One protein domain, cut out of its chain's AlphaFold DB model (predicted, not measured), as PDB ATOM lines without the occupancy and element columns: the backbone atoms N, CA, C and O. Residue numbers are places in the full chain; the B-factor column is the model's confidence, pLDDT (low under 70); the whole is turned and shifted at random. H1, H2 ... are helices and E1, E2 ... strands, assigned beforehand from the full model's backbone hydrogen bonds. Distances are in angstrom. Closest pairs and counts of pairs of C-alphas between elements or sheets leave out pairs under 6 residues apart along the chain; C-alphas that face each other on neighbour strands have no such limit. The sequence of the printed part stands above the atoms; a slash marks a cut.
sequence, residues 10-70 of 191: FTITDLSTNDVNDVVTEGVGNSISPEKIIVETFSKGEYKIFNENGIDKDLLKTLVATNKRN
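AT A GLANCE: This is residues 10 to 70 of the 191 residues of an uncharacterized protein of Empedobacter falsenii (UniProt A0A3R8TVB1). A two-strand hairpin, E1 and E2, has the short helix H2 packed on it through residues 60 to 65, while the second helix, H1, lies toward the other end of the domain, apart from H2. Two links join these ends: residues 25 to 33 run from E2 to H1, and the long link of residues 45 to 56 runs from H1 to H2, with a small paired turn in it, residues 50 to 51 with 54 to 55. The printed part has 61 residues, with two named strands and two named helices in the order E1, E2, H1, H2; the sheet, E1 - E2, is antiparallel and the class is mixed, helices and strands. The whole is compact, with a radius of gyration of the C-alphas of 11.6 A, and the C-alphas span 32 by 28 by 18 A.

HOW THE PARTS SIT: Strand E1, residues 10 to 14, and strand E2, residues 19 to 24, are antiparallel neighbours and form a hairpin, with 156 degrees between their directions. The C-alphas of Thr 11 and Asp 22 face each other at 4.4 A. N 12 and O 21, 2.8 A apart, and N 23 and O 10, 2.9 A apart, are within hydrogen-bond range. Helix H1, residues 34 to 44, is apart from E1, but only just, at 8.5 A between their closest C-alphas. Helix H2, residues 57 to 65, is apart from H1. The closest C-alphas of H2 and E2 are those of Val 64 and Asn 21, 5.1 A apart. The closest C-alphas of H2 and E1 are those of Val 64 and Ile 12, 6.7 A apart. In H1 and H2 every O i to N i+4 pair is within hydrogen-bond range.

IN THESE COORDINATES: E1 begins at C-alpha 10, (46.777, -29.043, 7.907), and is 12.9 A long from first to last C-alpha. E2 is 16.8 A long and ends at C-alpha 24, (43.462, -32.951, 3.776). H1, 11 residues, measures 15.2 A from C-alpha 34 to C-alpha 44. H2, 9 residues, measures 12.1 A and ends at C-alpha 65, (34.614, -32.331, 15.551).

THE WHOLE: The two C-alphas farthest apart are those of Thr 17 and Asn 30, 33.6 A. The link from E1 to E2 is tight, that from E2 to H1 is short, and that from H1 to H2, 12 residues, is long. The printed part has no cut. Its mean pLDDT is 83.5, and residues 26 to 32 of the model are under 70.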
ATOM      1  N   PHE A  10      46.700 -30.082   6.896       87.44
ATOM      2  CA  PHE A  10      46.777 -29.043   7.907       87.44
ATOM      3  C   PHE A  10      46.232 -29.600   9.209       87.44
ATOM      4  O   PHE A  10      45.157 -30.195   9.227       87.44
ATOM      5  N   THR A  11      46.963 -29.380  10.292       90.56
ATOM      6  CA  THR A  11      46.479 -29.667  11.638       90.56
ATOM      7  C   THR A  11      45.719 -28.449  12.141       90.56
ATOM      8  O   THR A  11      46.285 -27.360  12.251       90.56
ATOM      9  N   ILE A  12      44.431 -28.623  12.423       89.19
ATOM     10  CA  ILE A  12      43.578 -27.601  13.023       89.19
ATOM     11  C   ILE A  12      43.433 -27.920  14.505       89.19
ATOM     12  O   ILE A  12      42.996 -29.012  14.866       89.19
ATOM     13  N   THR A  13      43.756 -26.942  15.348       88.38
ATOM     14  CA  THR A  13      43.573 -27.022  16.799       88.38
ATOM     15  C   THR A  13      42.547 -25.987  17.240       88.38
ATOM     16  O   THR A  13      42.763 -24.786  17.063       88.38
ATOM     17  N   ASP A  14      41.455 -26.434  17.856       84.56
ATOM     18  CA  ASP A  14      40.584 -25.549  18.625       84.56
ATOM     19  C   ASP A  14      41.243 -25.281  19.983       84.56
ATOM     20  O   ASP A  14      41.279 -26.141  20.858       84.56
ATOM     21  N   LEU A  15      41.781 -24.076  20.171       85.12
ATOM     22  CA  LEU A  15      42.466 -23.694  21.411       85.12
ATOM     23  C   LEU A  15      41.531 -23.590  22.626       85.12
ATOM     24  O   LEU A  15      42.011 -23.522  23.755       85.12
ATOM     25  N   SER A  16      40.211 -23.538  22.421       82.19
ATOM     26  CA  SER A  16      39.240 -23.457  23.516       82.19
ATOM     27  C   SER A  16      38.916 -24.824  24.115       82.19
ATOM     28  O   SER A  16      38.687 -24.921  25.320       82.19
ATOM     29  N   THR A  17      38.938 -25.880  23.298       82.88
ATOM     30  CA  THR A  17      38.670 -27.261  23.735       82.88
ATOM     31  C   THR A  17      39.912 -28.152  23.727       82.88
ATOM     32  O   THR A  17      39.875 -29.247  24.282       82.88
ATOM     33  N   ASN A  18      41.017 -27.686  23.136       84.19
ATOM     34  CA  ASN A  18      42.198 -28.473  22.765       84.19
ATOM     35  C   ASN A  18      41.898 -29.645  21.819       84.19
ATOM     36  O   ASN A  18      42.715 -30.559  21.694       84.19
ATOM     37  N   ASP A  19      40.751 -29.635  21.139       85.31
ATOM     38  CA  ASP A  19      40.483 -30.624  20.107       85.31
ATOM     39  C   ASP A  19      41.362 -30.369  18.882       85.31
ATOM     40  O   ASP A  19      41.544 -29.234  18.438       85.31
ATOM     41  N   VAL A  20      41.880 -31.457  18.319       88.94
ATOM     42  CA  VAL A  20      42.753 -31.444  17.147       88.94
ATOM     43  C   VAL A  20      42.150 -32.318  16.059       88.94
ATOM     44  O   VAL A  20      41.644 -33.408  16.345       88.94
ATOM     45  N   ASN A  21      42.234 -31.853  14.814       92.19
ATOM     46  CA  ASN A  21      41.964 -32.675  13.643       92.19
ATOM     47  C   ASN A  21      42.906 -32.339  12.480       92.19
ATOM     48  O   ASN A  21      43.183 -31.166  12.223       92.19
ATOM     49  N   ASP A  22      43.344 -33.359  11.743       91.12
ATOM     50  CA  ASP A  22      44.056 -33.180  10.482       91.12
ATOM     51  C   ASP A  22      43.087 -33.156   9.295       91.12
ATOM     52  O   ASP A  22      42.365 -34.119   9.029       91.12
ATOM     53  N   VAL A  23      43.130 -32.077   8.513       87.94
ATOM     54  CA  VAL A  23      42.345 -31.925   7.282       87.94
ATOM     55  C   VAL A  23      43.237 -32.051   6.056       87.94
ATOM     56  O   VAL A  23      44.327 -31.481   5.989       87.94
ATOM     57  N   VAL A  24      42.769 -32.804   5.061       80.69
ATOM     58  CA  VAL A  24      43.462 -32.951   3.776       80.69
ATOM     59  C   VAL A  24      42.728 -32.126   2.754       80.69
ATOM     60  O   VAL A  24      41.542 -32.328   2.532       80.69
ATOM     61  N   THR A  25      43.452 -31.208   2.140       75.88
ATOM     62  CA  THR A  25      42.951 -30.352   1.073       75.88
ATOM     63  C   THR A  25      44.067 -30.178   0.066       75.88
ATOM     64  O   THR A  25      45.250 -30.156   0.419       75.88
ATOM     65  N   GLU A  26      43.696 -30.040  -1.199       66.25
ATOM     66  CA  GLU A  26      44.636 -29.583  -2.207       66.25
ATOM     67  C   GLU A  26      45.068 -28.162  -1.827       66.25
ATOM     68  O   GLU A  26      44.230 -27.288  -1.591       66.25
ATOM     69  N   GLY A  27      46.376 -27.948  -1.674       63.28
ATOM     70  CA  GLY A  27      46.907 -26.616  -1.417       63.28
ATOM     71  C   GLY A  27      46.584 -25.726  -2.610       63.28
ATOM     72  O   GLY A  27      47.033 -25.996  -3.724       63.28
ATOM     73  N   VAL A  28      45.797 -24.675  -2.392       59.16
ATOM     74  CA  VAL A  28      45.456 -23.728  -3.454       59.16
ATOM     75  C   VAL A  28      46.499 -22.621  -3.435       59.16
ATOM     76  O   VAL A  28      46.488 -21.792  -2.532       59.16
ATOM     77  N   GLY A  29      47.402 -22.602  -4.419       57.97
ATOM     78  CA  GLY A  29      48.337 -21.489  -4.604       57.97
ATOM     79  C   GLY A  29      49.671 -21.870  -5.246       57.97
ATOM     80  O   GLY A  29      50.245 -22.911  -4.959       57.97
ATOM     81  N   ASN A  30      50.206 -20.967  -6.074       57.88
ATOM     82  CA  ASN A  30      51.573 -21.039  -6.617       57.88
ATOM     83  C   ASN A  30      52.584 -20.292  -5.721       57.88
ATOM     84  O   ASN A  30      53.626 -19.834  -6.193       57.88
ATOM     85  N   SER A  31      52.245 -20.062  -4.447       64.12
ATOM     86  CA  SER A  31      53.074 -19.275  -3.534       64.12
ATOM     87  C   SER A  31      54.138 -20.126  -2.842       64.12
ATOM     88  O   SER A  31      53.932 -21.303  -2.585       64.12
ATOM     89  N   ILE A  32      55.275 -19.504  -2.517       64.12
ATOM     90  CA  ILE A  32      56.393 -20.132  -1.793       64.12
ATOM     91  C   ILE A  32      56.289 -19.863  -0.274       64.12
ATOM     92  O   ILE A  32      56.947 -20.537   0.512       64.12
ATOM     93  N   SER A  33      55.459 -18.904   0.166       82.31
ATOM     94  CA  SER A  33      55.275 -18.599   1.598       82.31
ATOM     95  C   SER A  33      54.246 -19.544   2.233       82.31
ATOM     96  O   SER A  33      53.105 -19.581   1.759       82.31
ATOM     97  N   PRO A  34      54.600 -20.257   3.321       78.81
ATOM     98  CA  PRO A  34      53.674 -21.122   4.053       78.81
ATOM     99  C   PRO A  34      52.418 -20.394   4.542       78.81
ATOM    100  O   PRO A  34      51.308 -20.899   4.392       78.81
ATOM    101  N   GLU A  35      52.567 -19.178   5.064       82.25
ATOM    102  CA  GLU A  35      51.463 -18.365   5.578       82.25
ATOM    103  C   GLU A  35      50.492 -17.991   4.457       82.25
ATOM    104  O   GLU A  35      49.273 -18.079   4.617       82.25
ATOM    105  N   LYS A  36      51.025 -17.624   3.287       84.06
ATOM    106  CA  LYS A  36      50.203 -17.304   2.122       84.06
ATOM    107  C   LYS A  36      49.488 -18.538   1.573       84.06
ATOM    108  O   LYS A  36      48.324 -18.421   1.204       84.06
ATOM    109  N   ILE A  37      50.138 -19.706   1.574       83.50
ATOM    110  CA  ILE A  37      49.503 -20.979   1.201       83.50
ATOM    111  C   ILE A  37      48.327 -21.285   2.133       83.50
ATOM    112  O   ILE A  37      47.265 -21.660   1.646       83.50
ATOM    113  N   ILE A  38      48.484 -21.099   3.450       85.56
ATOM    114  CA  ILE A  38      47.407 -21.315   4.430       85.56
ATOM    115  C   ILE A  38      46.220 -20.401   4.116       85.56
ATOM    116  O   ILE A  38      45.100 -20.883   3.962       85.56
ATOM    117  N   VAL A  39      46.459 -19.094   3.971       85.94
ATOM    118  CA  VAL A  39      45.388 -18.132   3.675       85.94
ATOM    119  C   VAL A  39      44.711 -18.461   2.345       85.94
ATOM    120  O   VAL A  39      43.492 -18.551   2.294       85.94
ATOM    121  N   GLU A  40      45.461 -18.699   1.267       86.25
ATOM    122  CA  GLU A  40      44.869 -19.023  -0.037       86.25
ATOM    123  C   GLU A  40      44.076 -20.336  -0.003       86.25
ATOM    124  O   GLU A  40      42.955 -20.379  -0.515       86.25
ATOM    125  N   THR A  41      44.599 -21.365   0.665       86.75
ATOM    126  CA  THR A  41      43.925 -22.658   0.836       86.75
ATOM    127  C   THR A  41      42.606 -22.497   1.584       86.75
ATOM    128  O   THR A  41      41.575 -22.959   1.102       86.75
ATOM    129  N   PHE A  42      42.602 -21.778   2.708       89.44
ATOM    130  CA  PHE A  42      41.409 -21.614   3.542       89.44
ATOM    131  C   PHE A  42      40.512 -20.427   3.152       89.44
ATOM    132  O   PHE A  42      39.467 -20.225   3.765       89.44
ATOM    133  N   SER A  43      40.873 -19.638   2.136       88.06
ATOM    134  CA  SER A  43      39.994 -18.619   1.535       88.06
ATOM    135  C   SER A  43      39.385 -19.063   0.205       88.06
ATOM    136  O   SER A  43      38.279 -18.646  -0.139       88.06
ATOM    137  N   LYS A  44      40.109 -19.865  -0.588       86.38
ATOM    138  CA  LYS A  44      39.725 -20.213  -1.969       86.38
ATOM    139  C   LYS A  44      39.481 -21.703  -2.182       86.38
ATOM    140  O   LYS A  44      38.785 -22.045  -3.136       86.38
ATOM    141  N   GLY A  45      40.065 -22.557  -1.345       82.56
ATOM    142  CA  GLY A  45      39.962 -24.008  -1.450       82.56
ATOM    143  C   GLY A  45      38.631 -24.568  -0.967       82.56
ATOM    144  O   GLY A  45      37.633 -23.854  -0.851       82.56
ATOM    145  N   GLU A  46      38.631 -25.875  -0.714       84.69
ATOM    146  CA  GLU A  46      37.459 -26.632  -0.265       84.69
ATOM    147  C   GLU A  46      36.897 -26.063   1.046       84.69
ATOM    148  O   GLU A  46      35.705 -25.774   1.158       84.69
ATOM    149  N   TYR A  47      37.783 -25.820   2.012       85.50
ATOM    150  CA  TYR A  47      37.430 -25.367   3.351       85.50
ATOM    151  C   TYR A  47      37.612 -23.853   3.475       85.50
ATOM    152  O   TYR A  47      38.646 -23.373   3.926       85.50
ATOM    153  N   LYS A  48      36.607 -23.076   3.063       88.88
ATOM    154  CA  LYS A  48      36.633 -21.599   3.070       88.88
ATOM    155  C   LYS A  48      36.444 -20.996   4.472       88.88
ATOM    156  O   LYS A  48      35.497 -20.250   4.709       88.88
ATOM    157  N   ILE A  49      37.328 -21.341   5.409       89.44
ATOM    158  CA  ILE A  49      37.307 -20.859   6.801       89.44
ATOM    159  C   ILE A  49      37.432 -19.329   6.860       89.44
ATOM    160  O   ILE A  49      36.833 -18.697   7.727       89.44
ATOM    161  N   PHE A  50      38.186 -18.727   5.939       90.31
ATOM    162  CA  PHE A  50      38.315 -17.278   5.817       90.31
ATOM    163  C   PHE A  50      37.378 -16.753   4.728       90.31
ATOM    164  O   PHE A  50      37.549 -17.071   3.549       90.31
ATOM    165  N   ASN A  51      36.428 -15.906   5.108       87.44
ATOM    166  CA  ASN A  51      35.489 -15.265   4.194       87.44
ATOM    167  C   ASN A  51      35.413 -13.746   4.435       87.44
ATOM    168  O   ASN A  51      36.112 -13.192   5.282       87.44
ATOM    169  N   GLU A  52      34.571 -13.059   3.661       88.75
ATOM    170  CA  GLU A  52      34.388 -11.599   3.740       88.75
ATOM    171  C   GLU A  52      33.903 -11.102   5.113       88.75
ATOM    172  O   GLU A  52      34.159  -9.956   5.475       88.75
ATOM    173  N   ASN A  53      33.270 -11.975   5.901       89.12
ATOM    174  CA  ASN A  53      32.780 -11.695   7.250       89.12
ATOM    175  C   ASN A  53      33.773 -12.132   8.348       89.12
ATOM    176  O   ASN A  53      33.460 -12.041   9.537       89.12
ATOM    177  N   GLY A  54      34.971 -12.597   7.977       88.88
ATOM    178  CA  GLY A  54      36.010 -13.060   8.895       88.88
ATOM    179  C   GLY A  54      36.139 -14.583   8.944       88.88
ATOM    180  O   GLY A  54      36.189 -15.242   7.908       88.88
ATOM    181  N   ILE A  55      36.272 -15.140  10.154       89.56
ATOM    182  CA  ILE A  55      36.444 -16.585  10.375       89.56
ATOM    183  C   ILE A  55      35.077 -17.250  10.546       89.56
ATOM    184  O   ILE A  55      34.330 -16.901  11.463       89.56
ATOM    185  N   ASP A  56      34.792 -18.255   9.721       90.81
ATOM    186  CA  ASP A  56      33.628 -19.125   9.876       90.81
ATOM    187  C   ASP A  56      33.826 -20.092  11.056       90.81
ATOM    188  O   ASP A  56      34.517 -21.113  10.970       90.81
ATOM    189  N   LYS A  57      33.229 -19.741  12.198       87.06
ATOM    190  CA  LYS A  57      33.360 -20.499  13.449       87.06
ATOM    191  C   LYS A  57      32.615 -21.830  13.422       87.06
ATOM    192  O   LYS A  57      33.048 -22.764  14.095       87.06
ATOM    193  N   ASP A  58      31.510 -21.924  12.689       89.00
ATOM    194  CA  ASP A  58      30.698 -23.142  12.653       89.00
ATOM    195  C   ASP A  58      31.344 -24.186  11.740       89.00
ATOM    196  O   ASP A  58      31.420 -25.367  12.099       89.00
ATOM    197  N   LEU A  59      31.922 -23.746  10.618       88.81
ATOM    198  CA  LEU A  59      32.766 -24.596   9.785       88.81
ATOM    199  C   LEU A  59      34.000 -25.076  10.555       88.81
ATOM    200  O   LEU A  59      34.285 -26.270  10.544       88.81
ATOM    201  N   LEU A  60      34.699 -24.184  11.271       87.06
ATOM    202  CA  LEU A  60      35.867 -24.558  12.075       87.06
ATOM    203  C   LEU A  60      35.522 -25.638  13.113       87.06
ATOM    204  O   LEU A  60      36.207 -26.656  13.191       87.06
ATOM    205  N   LYS A  61      34.424 -25.460  13.859       87.62
ATOM    206  CA  LYS A  61      33.934 -26.467  14.814       87.62
ATOM    207  C   LYS A  61      33.610 -27.790  14.133       87.62
ATOM    208  O   LYS A  61      33.963 -28.845  14.649       87.62
ATOM    209  N   THR A  62      32.964 -27.742  12.971       88.44
ATOM    210  CA  THR A  62      32.626 -28.944  12.199       88.44
ATOM    211  C   THR A  62      33.887 -29.687  11.765       88.44
ATOM    212  O   THR A  62      33.966 -30.904  11.933       88.44
ATOM    213  N   LEU A  63      34.895 -28.964  11.271       88.19
ATOM    214  CA  LEU A  63      36.173 -29.539  10.853       88.19
ATOM    215  C   LEU A  63      36.940 -30.162  12.012       88.19
ATOM    216  O   LEU A  63      37.560 -31.195  11.823       88.19
ATOM    217  N   VAL A  64      36.885 -29.582  13.208       88.62
ATOM    218  CA  VAL A  64      37.566 -30.144  14.382       88.62
ATOM    219  C   VAL A  64      36.795 -31.336  14.977       88.62
ATOM    220  O   VAL A  64      37.401 -32.285  15.478       88.62
ATOM    221  N   ALA A  65      35.460 -31.325  14.907       85.62
ATOM    222  CA  ALA A  65      34.614 -32.331  15.551       85.62
ATOM    223  C   ALA A  65      34.332 -33.578  14.695       85.62
ATOM    224  O   ALA A  65      34.075 -34.650  15.248       85.62
ATOM    225  N   THR A  66      34.342 -33.465  13.364       80.69
ATOM    226  CA  THR A  66      33.910 -34.541  12.452       80.69
ATOM    227  C   THR A  66      35.071 -35.139  11.667       80.69
ATOM    228  O   THR A  66      36.070 -34.470  11.426       80.69
ATOM    229  N   ASN A  67      34.941 -36.414  11.267       77.69
ATOM    230  CA  ASN A  67      35.955 -37.145  10.495       77.69
ATOM    231  C   ASN A  67      37.366 -36.973  11.079       77.69
ATOM    232  O   ASN A  67      38.282 -36.576  10.362       77.69
ATOM    233  N   LYS A  68      37.522 -37.222  12.389       85.31
ATOM    234  CA  LYS A  68      38.811 -37.062  13.068       85.31
ATOM    235  C   LYS A  68      39.867 -37.961  12.423       85.31
ATOM    236  O   LYS A  68      39.693 -39.178  12.350       85.31
ATOM    237  N   ARG A  69      40.957 -37.354  11.969       86.94
ATOM    238  CA  ARG A  69      42.130 -38.007  11.398       86.94
ATOM    239  C   ARG A  69      43.373 -37.551  12.135       86.94
ATOM    240  O   ARG A  69      43.488 -36.402  12.552       86.94
ATOM    241  N   ASN A  70      44.314 -38.474  12.225       89.31
ATOM    242  CA  ASN A  70      45.673 -38.221  12.661       89.31
ATOM    243  C   ASN A  70      46.590 -38.694  11.534       89.31
ATOM    244  O   ASN A  70      46.942 -39.870  11.444       89.31
TER     245      ASN A  70